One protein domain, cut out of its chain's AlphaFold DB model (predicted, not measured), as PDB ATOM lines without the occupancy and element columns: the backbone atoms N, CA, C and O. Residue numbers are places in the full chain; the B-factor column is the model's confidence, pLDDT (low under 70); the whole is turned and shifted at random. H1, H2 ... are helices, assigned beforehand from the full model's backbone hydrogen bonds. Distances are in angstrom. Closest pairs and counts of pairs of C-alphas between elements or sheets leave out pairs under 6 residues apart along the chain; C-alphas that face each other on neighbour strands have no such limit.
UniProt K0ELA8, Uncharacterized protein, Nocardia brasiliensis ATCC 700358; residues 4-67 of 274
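Overview. This is residues 4 to 67 of the 274 residues of an uncharacterized protein of Nocardia brasiliensis ATCC 700358 (UniProt K0ELA8). This is a small cluster of short helices round H2, the helix nearest the middle: H1 crosses it about perpendicularly, and the centres of H1, H2 and H5 make a triangle. H3 and the bend after it make one end of the longest axis; from there the chain folds back to H4, which makes a corner with H5, and the tail, residues 62 to 67, turns back toward H2. The printed part has 64 residues with five named helices, H1 to H5 in chain order, and no named strand; the class is all helix. The whole is compact, with a radius of gyration of the C-alphas of 10.6 A, and spans 29 by 23 by 21 A.

Along the chain. H1 takes residues 4 to 11, 10.5 A from first to last C-alpha, and begins at C-alpha 4 at (11.267, -56.309, -26.095). H2 takes residues 20 to 30, 15.1 A long, and its C-alpha 30 is at (11.119, -47.837, -29.239). H3, residues 32 to 35, measures 5.4 A, and H4, residues 44 to 48, measures 7.9 A. H5, residues 50 to 61, is the longest by residues and measures 16.6 A; it ends at C-alpha 61 at (19.042, -45.699, -14.123).

Arrangement. H1 and H2 touch, their closest C-alphas being those of Ala 7 and Val 23, 5.4 A apart, and their lines stand about perpendicular at 75 degrees. H3 is close to H2 but not clearly touching; the closest C-alphas, of Arg 28 and Phe 35, are 6.7 A apart. H4 is close to H2 but not clearly touching, with C-alphas 30 and 44 closest at 6.9 A. H4 and H5 touch only at the corner by their link, with the C-alphas of Ala 47 and Ser 53 closest at 4.8 A; of H5, residues 52 to 56 alone touch H4. H5 touches H2 with residue 60 alone, and only just, with 3 pairs of C-alphas within 8 A; the closest, of Ala 22 and Leu 60, are 5.9 A apart, and the helices run opposite ways at a steep tilt of 51 degrees. H1 and H5 are apart, and so are H3 and H5. In H1, H2 and H5 every O i to N i+4 pair is within hydrogen-bond range; in H4 it is 0 of 1, with 2 of 2 O i to N i+3 pairs within range, and H3 is too short for an O i to N i+4 pair.

Size, cuts and confidence. The two C-alphas farthest apart, those of Ser 13 and Lys 38, are 29.8 A apart. The printed part has no cut. The links H2 to H3 and H4 to H5 are tight, H1 to H2 and H3 to H4 are short, and no link is long. The mean pLDDT of the printed part is 90.4, and no printed residue is under 70.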
ATOM      1  N   ASP A   4      10.585 -55.734 -27.260       90.22
ATOM      2  CA  ASP A   4      11.267 -56.309 -26.095       90.22
ATOM      3  C   ASP A   4      12.546 -57.056 -26.477       90.22
ATOM      4  O   ASP A   4      13.570 -56.876 -25.821       90.22
ATOM      5  N   ASP A   5      12.536 -57.832 -27.567       91.48
ATOM      6  CA  ASP A   5      13.743 -58.510 -28.062       91.48
ATOM      7  C   ASP A   5      14.811 -57.494 -28.495       91.48
ATOM      8  O   ASP A   5      15.998 -57.679 -28.222       91.48
ATOM      9  N   ILE A   6      14.393 -56.406 -29.157       90.08
ATOM     10  CA  ILE A   6      15.294 -55.322 -29.577       90.08
ATOM     11  C   ILE A   6      15.875 -54.622 -28.343       90.08
ATOM     12  O   ILE A   6      17.086 -54.421 -28.264       90.08
ATOM     13  N   ALA A   7      15.030 -54.266 -27.372       91.01
ATOM     14  CA  ALA A   7      15.456 -53.618 -26.137       91.01
ATOM     15  C   ALA A   7      16.404 -54.508 -25.317       91.01
ATOM     16  O   ALA A   7      17.455 -54.044 -24.871       91.01
ATOM     17  N   ALA A   8      16.088 -55.797 -25.167       93.30
ATOM     18  CA  ALA A   8      16.941 -56.761 -24.481       93.30
ATOM     19  C   ALA A   8      18.298 -56.928 -25.180       93.30
ATOM     20  O   ALA A   8      19.329 -56.952 -24.508       93.30
ATOM     21  N   ALA A   9      18.317 -56.979 -26.517       91.89
ATOM     22  CA  ALA A   9      19.555 -57.042 -27.289       91.89
ATOM     23  C   ALA A   9      20.418 -55.780 -27.116       91.89
ATOM     24  O   ALA A   9      21.631 -55.894 -26.949       91.89
ATOM     25  N   LEU A  10      19.808 -54.587 -27.099       89.69
ATOM     26  CA  LEU A  10      20.520 -53.322 -26.877       89.69
ATOM     27  C   LEU A  10      21.145 -53.226 -25.476       89.69
ATOM     28  O   LEU A  10      22.220 -52.651 -25.323       89.69
ATOM     29  N   LEU A  11      20.490 -53.784 -24.454       93.63
ATOM     30  CA  LEU A  11      20.963 -53.726 -23.066       93.63
ATOM     31  C   LEU A  11      21.911 -54.874 -22.689       93.63
ATOM     32  O   LEU A  11      22.526 -54.816 -21.623       93.63
ATOM     33  N   ALA A  12      22.067 -55.891 -23.543       93.01
ATOM     34  CA  ALA A  12      22.814 -57.113 -23.240       93.01
ATOM     35  C   ALA A  12      24.296 -56.884 -22.880       93.01
ATOM     36  O   ALA A  12      24.868 -57.678 -22.138       93.01
ATOM     37  N   SER A  13      24.915 -55.807 -23.375       88.74
ATOM     38  CA  SER A  13      26.313 -55.446 -23.094       88.74
ATOM     39  C   SER A  13      26.463 -54.329 -22.051       88.74
ATOM     40  O   SER A  13      27.476 -53.632 -22.043       88.74
ATOM     41  N   THR A  14      25.443 -54.102 -21.224       92.51
ATOM     42  CA  THR A  14      25.391 -53.011 -20.237       92.51
ATOM     43  C   THR A  14      25.082 -53.558 -18.845       92.51
ATOM     44  O   THR A  14      24.684 -54.713 -18.705       92.51
ATOM     45  N   ASP A  15      25.171 -52.714 -17.815       91.38
ATOM     46  CA  ASP A  15      24.795 -53.085 -16.439       91.38
ATOM     47  C   ASP A  15      23.300 -53.438 -16.290       91.38
ATOM     48  O   ASP A  15      22.879 -53.999 -15.279       91.38
ATOM     49  N   PHE A  16      22.482 -53.148 -17.308       94.07
ATOM     50  CA  PHE A  16      21.063 -53.499 -17.361       94.07
ATOM     51  C   PHE A  16      20.788 -54.853 -18.032       94.07
ATOM     52  O   PHE A  16      19.623 -55.185 -18.261       94.07
ATOM     53  N   ALA A  17      21.814 -55.649 -18.350       93.10
ATOM     54  CA  ALA A  17      21.626 -56.977 -18.924       93.10
ATOM     55  C   ALA A  17      20.696 -57.837 -18.042       93.10
ATOM     56  O   ALA A  17      20.935 -58.042 -16.853       93.10
ATOM     57  N   GLY A  18      19.593 -58.323 -18.621       91.78
ATOM     58  CA  GLY A  18      18.577 -59.108 -17.904       91.78
ATOM     59  C   GLY A  18      17.625 -58.304 -17.001       91.78
ATOM     60  O   GLY A  18      16.715 -58.890 -16.410       91.78
ATOM     61  N   ASN A  19      17.768 -56.977 -16.906       94.46
ATOM     62  CA  ASN A  19      16.863 -56.127 -16.134       94.46
ATOM     63  C   ASN A  19      15.541 -55.906 -16.891       94.46
ATOM     64  O   ASN A  19      15.446 -55.050 -17.772       94.46
ATOM     65  N   ARG A  20      14.500 -56.658 -16.514       95.13
ATOM     66  CA  ARG A  20      13.169 -56.595 -17.149       95.13
ATOM     67  C   ARG A  20      12.544 -55.200 -17.102       95.13
ATOM     68  O   ARG A  20      11.997 -54.755 -18.100       95.13
ATOM     69  N   SER A  21      12.686 -54.480 -15.991       95.16
ATOM     70  CA  SER A  21      12.143 -53.123 -15.863       95.16
ATOM     71  C   SER A  21      12.800 -52.147 -16.845       95.16
ATOM     72  O   SER A  21      12.130 -51.275 -17.394       95.16
ATOM     73  N   ALA A  22      14.108 -52.287 -17.081       94.96
ATOM     74  CA  ALA A  22      14.826 -51.467 -18.055       94.96
ATOM     75  C   ALA A  22      14.431 -51.815 -19.500       94.96
ATOM     76  O   ALA A  22      14.255 -50.906 -20.312       94.96
ATOM     77  N   VAL A  23      14.230 -53.108 -19.794       95.15
ATOM     78  CA  VAL A  23      13.680 -53.575 -21.076       95.15
ATOM     79  C   VAL A  23      12.308 -52.949 -21.316       95.15
ATOM     80  O   VAL A  23      12.143 -52.277 -22.325       95.15
ATOM     81  N   ASP A  24      11.379 -53.032 -20.360       94.40
ATOM     82  CA  ASP A  24      10.034 -52.452 -20.488       94.40
ATOM     83  C   ASP A  24      10.067 -50.937 -20.768       94.40
ATOM     84  O   ASP A  24       9.321 -50.421 -21.607       94.40
ATOM     85  N   LEU A  25      10.932 -50.193 -20.065       94.83
ATOM     86  CA  LEU A  25      11.099 -48.751 -20.274       94.83
ATOM     87  C   LEU A  25      11.644 -48.436 -21.672       94.83
ATOM     88  O   LEU A  25      11.167 -47.494 -22.311       94.83
ATOM     89  N   LEU A  26      12.623 -49.205 -22.148       93.68
ATOM     90  CA  LEU A  26      13.221 -49.020 -23.466       93.68
ATOM     91  C   LEU A  26      12.264 -49.449 -24.590       93.68
ATOM     92  O   LEU A  26      12.113 -48.710 -25.561       93.68
ATOM     93  N   SER A  27      11.532 -50.553 -24.433       92.64
ATOM     94  CA  SER A  27      10.488 -50.998 -25.366       92.64
ATOM     95  C   SER A  27       9.403 -49.942 -25.555       92.64
ATOM     96  O   SER A  27       9.021 -49.640 -26.686       92.64
ATOM     97  N   ARG A  28       8.965 -49.297 -24.463       92.35
ATOM     98  CA  ARG A  28       8.029 -48.157 -24.511       92.35
ATOM     99  C   ARG A  28       8.580 -46.960 -25.278       92.35
ATOM    100  O   ARG A  28       7.797 -46.196 -25.840       92.35
ATOM    101  N   ALA A  29       9.897 -46.757 -25.272       91.39
ATOM    102  CA  ALA A  29      10.532 -45.704 -26.057       91.39
ATOM    103  C   ALA A  29      10.645 -46.084 -27.539       91.39
ATOM    104  O   ALA A  29      10.408 -45.229 -28.387       91.39
ATOM    105  N   ILE A  30      10.978 -47.339 -27.859       91.93
ATOM    106  CA  ILE A  30      11.119 -47.837 -29.239       91.93
ATOM    107  C   ILE A  30       9.755 -47.863 -29.948       91.93
ATOM    108  O   ILE A  30       9.619 -47.312 -31.041       91.93
ATOM    109  N   SER A  31       8.733 -48.425 -29.299       89.81
ATOM    110  CA  SER A  31       7.384 -48.578 -29.857       89.81
ATOM    111  C   SER A  31       6.298 -47.992 -28.945       89.81
ATOM    112  O   SER A  31       5.489 -48.729 -28.387       89.81
ATOM    113  N   PRO A  32       6.204 -46.658 -28.790       87.32
ATOM    114  CA  PRO A  32       5.207 -46.033 -27.917       87.32
ATOM    115  C   PRO A  32       3.755 -46.340 -28.326       87.32
ATOM    116  O   PRO A  32       2.867 -46.370 -27.470       87.32
ATOM    117  N   GLN A  33       3.507 -46.593 -29.616       86.96
ATOM    118  CA  GLN A  33       2.175 -46.905 -30.148       86.96
ATOM    119  C   GLN A  33       1.622 -48.233 -29.609       86.96
ATOM    120  O   GLN A  33       0.427 -48.304 -29.321       86.96
ATOM    121  N   ASP A  34       2.489 -49.220 -29.356       84.12
ATOM    122  CA  ASP A  34       2.117 -50.520 -28.772       84.12
ATOM    123  C   ASP A  34       1.601 -50.377 -27.326       84.12
ATOM    124  O   ASP A  34       0.913 -51.252 -26.806       84.12
ATOM    125  N   PHE A  35       1.870 -49.231 -26.692       81.25
ATOM    126  CA  PHE A  35       1.408 -48.873 -25.350       81.25
ATOM    127  C   PHE A  35       0.312 -47.792 -25.360       81.25
ATOM    128  O   PHE A  35       0.032 -47.192 -24.322       81.25
ATOM    129  N   ALA A  36      -0.298 -47.511 -26.519       77.49
ATOM    130  CA  ALA A  36      -1.282 -46.440 -26.720       77.49
ATOM    131  C   ALA A  36      -0.771 -45.024 -26.355       77.49
ATOM    132  O   ALA A  36      -1.545 -44.136 -25.987       77.49
ATOM    133  N   ILE A  37       0.539 -44.783 -26.483       78.03
ATOM    134  CA  ILE A  37       1.179 -43.498 -26.181       78.03
ATOM    135  C   ILE A  37       1.397 -42.714 -27.486       78.03
ATOM    136  O   ILE A  37       2.130 -43.144 -28.372       78.03
ATOM    137  N   LYS A  38       0.814 -41.511 -27.601       80.62
ATOM    138  CA  LYS A  38       1.065 -40.586 -28.727       80.62
ATOM    139  C   LYS A  38       2.417 -39.879 -28.566       80.62
ATOM    140  O   LYS A  38       2.470 -38.764 -28.048       80.62
ATOM    141  N   ARG A  39       3.510 -40.538 -28.958       80.30
ATOM    142  CA  ARG A  39       4.883 -39.998 -28.940       80.30
ATOM    143  C   ARG A  39       5.688 -40.500 -30.133       80.30
ATOM    144  O   ARG A  39       5.362 -41.538 -30.701       80.30
ATOM    145  N   ASP A  40       6.758 -39.780 -30.454       84.05
ATOM    146  CA  ASP A  40       7.739 -40.220 -31.442       84.05
ATOM    147  C   ASP A  40       8.505 -41.444 -30.927       84.05
ATOM    148  O   ASP A  40       8.967 -41.466 -29.780       84.05
ATOM    149  N   SER A  41       8.650 -42.444 -31.794       88.26
ATOM    150  CA  SER A  41       9.465 -43.633 -31.549       88.26
ATOM    151  C   SER A  41      10.949 -43.277 -31.442       88.26
ATOM    152  O   SER A  41      11.462 -42.466 -32.214       88.26
ATOM    153  N   LEU A  42      11.658 -43.915 -30.512       88.71
ATOM    154  CA  LEU A  42      13.116 -43.895 -30.441       88.71
ATOM    155  C   LEU A  42      13.672 -44.792 -31.560       88.71
ATOM    156  O   LEU A  42      13.487 -46.009 -31.497       88.71
ATOM    157  N   PRO A  43      14.351 -44.248 -32.586       87.39
ATOM    158  CA  PRO A  43      14.933 -45.086 -33.622       87.39
ATOM    159  C   PRO A  43      16.063 -45.929 -33.026       87.39
ATOM    160  O   PRO A  43      16.968 -45.403 -32.381       87.39
ATOM    161  N   VAL A  44      16.045 -47.237 -33.285       83.92
ATOM    162  CA  VAL A  44      17.054 -48.195 -32.788       83.92
ATOM    163  C   VAL A  44      18.476 -47.774 -33.183       83.92
ATOM    164  O   VAL A  44      19.417 -47.944 -32.414       83.92
ATOM    165  N   THR A  45      18.629 -47.146 -34.351       85.31
ATOM    166  CA  THR A  45      19.908 -46.620 -34.845       85.31
ATOM    167  C   THR A  45      20.480 -45.490 -33.989       85.31
ATOM    168  O   THR A  45      21.693 -45.302 -33.994       85.31
ATOM    169  N   ALA A  46      19.663 -44.763 -33.216       81.26
ATOM    170  CA  ALA A  46      20.164 -43.720 -32.321       81.26
ATOM    171  C   ALA A  46      20.998 -44.291 -31.168       81.26
ATOM    172  O   ALA A  46      21.904 -43.617 -30.691       81.26
ATOM    173  N   ALA A  47      20.773 -45.547 -30.766       81.45
ATOM    174  CA  ALA A  47      21.593 -46.206 -29.748       81.45
ATOM    175  C   ALA A  47      23.038 -46.486 -30.214       81.45
ATOM    176  O   ALA A  47      23.893 -46.787 -29.384       81.45
ATOM    177  N   ALA A  48      23.327 -46.371 -31.517       84.41
ATOM    178  CA  ALA A  48      24.685 -46.497 -32.045       84.41
ATOM    179  C   ALA A  48      25.550 -45.249 -31.788       84.41
ATOM    180  O   ALA A  48      26.776 -45.351 -31.791       84.41
ATOM    181  N   ASP A  49      24.940 -44.079 -31.558       88.95
ATOM    182  CA  ASP A  49      25.671 -42.876 -31.161       88.95
ATOM    183  C   ASP A  49      26.095 -42.983 -29.679       88.95
ATOM    184  O   ASP A  49      25.230 -43.130 -28.807       88.95
ATOM    185  N   PRO A  50      27.398 -42.890 -29.345       88.01
ATOM    186  CA  PRO A  50      27.872 -43.074 -27.972       88.01
ATOM    187  C   PRO A  50      27.254 -42.105 -26.954       88.01
ATOM    188  O   PRO A  50      27.006 -42.487 -25.804       88.01
ATOM    189  N   ALA A  51      26.991 -40.855 -27.353       88.26
ATOM    190  CA  ALA A  51      26.388 -39.860 -26.468       88.26
ATOM    191  C   ALA A  51      24.922 -40.201 -26.172       88.26
ATOM    192  O   ALA A  51      24.497 -40.174 -25.015       88.26
ATOM    193  N   THR A  52      24.175 -40.591 -27.202       91.97
ATOM    194  CA  THR A  52      22.789 -41.041 -27.084       91.97
ATOM    195  C   THR A  52      22.680 -42.323 -26.264       91.97
ATOM    196  O   THR A  52      21.847 -42.391 -25.365       91.97
ATOM    197  N   SER A  53      23.556 -43.303 -26.499       91.74
ATOM    198  CA  SER A  53      23.617 -44.541 -25.713       91.74
ATOM    199  C   SER A  53      23.851 -44.260 -24.225       91.74
ATOM    200  O   SER A  53      23.093 -44.720 -23.375       91.74
ATOM    201  N   THR A  54      24.814 -43.389 -23.900       92.49
ATOM    202  CA  THR A  54      25.067 -42.964 -22.512       92.49
ATOM    203  C   THR A  54      23.830 -42.308 -21.884       92.49
ATOM    204  O   THR A  54      23.474 -42.617 -20.748       92.49
ATOM    205  N   ALA A  55      23.142 -41.431 -22.623       94.05
ATOM    206  CA  ALA A  55      21.930 -40.772 -22.143       94.05
ATOM    207  C   ALA A  55      20.758 -41.751 -21.947       94.05
ATOM    208  O   ALA A  55      19.989 -41.591 -21.001       94.05
ATOM    209  N   ILE A  56      20.625 -42.772 -22.800       94.19
ATOM    210  CA  ILE A  56      19.634 -43.843 -22.627       94.19
ATOM    211  C   ILE A  56      19.877 -44.562 -21.296       94.19
ATOM    212  O   ILE A  56      18.948 -44.676 -20.499       94.19
ATOM    213  N   LEU A  57      21.113 -44.990 -21.027       94.71
ATOM    214  CA  LEU A  57      21.452 -45.712 -19.796       94.71
ATOM    215  C   LEU A  57      21.221 -44.860 -18.540       94.71
ATOM    216  O   LEU A  57      20.620 -45.340 -17.584       94.71
ATOM    217  N   GLU A  58      21.600 -43.580 -18.565       95.22
ATOM    218  CA  GLU A  58      21.370 -42.659 -17.442       95.22
ATOM    219  C   GLU A  58      19.869 -42.397 -17.193       95.22
ATOM    220  O   GLU A  58      19.440 -42.239 -16.049       95.22
ATOM    221  N   LEU A  59      19.031 -42.377 -18.237       96.29
ATOM    222  CA  LEU A  59      17.572 -42.272 -18.078       96.29
ATOM    223  C   LEU A  59      16.970 -43.555 -17.494       96.29
ATOM    224  O   LEU A  59      16.101 -43.470 -16.624       96.29
ATOM    225  N   LEU A  60      17.447 -44.726 -17.924       96.10
ATOM    226  CA  LEU A  60      17.012 -46.018 -17.387       96.10
ATOM    227  C   LEU A  60      17.403 -46.183 -15.915       96.10
ATOM    228  O   LEU A  60      16.581 -46.637 -15.120       96.10
ATOM    229  N   GLU A  61      18.597 -45.731 -15.525       95.68
ATOM    230  CA  GLU A  61      19.042 -45.699 -14.123       95.68
ATOM    231  C   GLU A  61      18.098 -44.865 -13.242       95.68
ATOM    232  O   GLU A  61      17.806 -45.220 -12.102       95.68
ATOM    233  N   ARG A  62      17.539 -43.783 -13.799       95.09
ATOM    234  CA  ARG A  62      16.550 -42.915 -13.139       95.09
ATOM    235  C   ARG A  62      15.110 -43.442 -13.228       95.09
ATOM    236  O   ARG A  62      14.189 -42.744 -12.802       95.09
ATOM    237  N   GLY A  63      14.890 -44.622 -13.811       94.62
ATOM    238  CA  GLY A  63      13.560 -45.203 -14.019       94.62
ATOM    239  C   GLY A  63      12.696 -44.443 -15.034       94.62
ATOM    240  O   GLY A  63      11.467 -44.489 -14.961       94.62
ATOM    241  N   GLN A  64      13.311 -43.702 -15.961       94.10
ATOM    242  CA  GLN A  64      12.621 -42.874 -16.952       94.10
ATOM    243  C   GLN A  64      12.583 -43.551 -18.328       94.10
ATOM    244  O   GLN A  64      13.519 -44.235 -18.728       94.10
ATOM    245  N   VAL A  65      11.509 -43.315 -19.090       93.77
ATOM    246  CA  VAL A  65      11.410 -43.765 -20.491       93.77
ATOM    247  C   VAL A  65      12.356 -42.919 -21.361       93.77
ATOM    248  O   VAL A  65      12.156 -41.698 -21.434       93.77
ATOM    249  N   PRO A  66      13.343 -43.517 -22.059       94.08
ATOM    250  CA  PRO A  66      14.372 -42.789 -22.800       94.08
ATOM    251  C   PRO A  66      13.866 -42.245 -24.148       94.08
ATOM    252  O   PRO A  66      14.268 -42.667 -25.225       94.08
ATOM    253  N   THR A  67      12.946 -41.282 -24.107       92.27
ATOM    254  CA  THR A  67      12.444 -40.609 -25.320       92.27
ATOM    255  C   THR A  67      13.506 -39.707 -25.954       92.27
ATOM    256  O   THR A  67      14.335 -39.134 -25.248       92.27
TER     257      THR A  67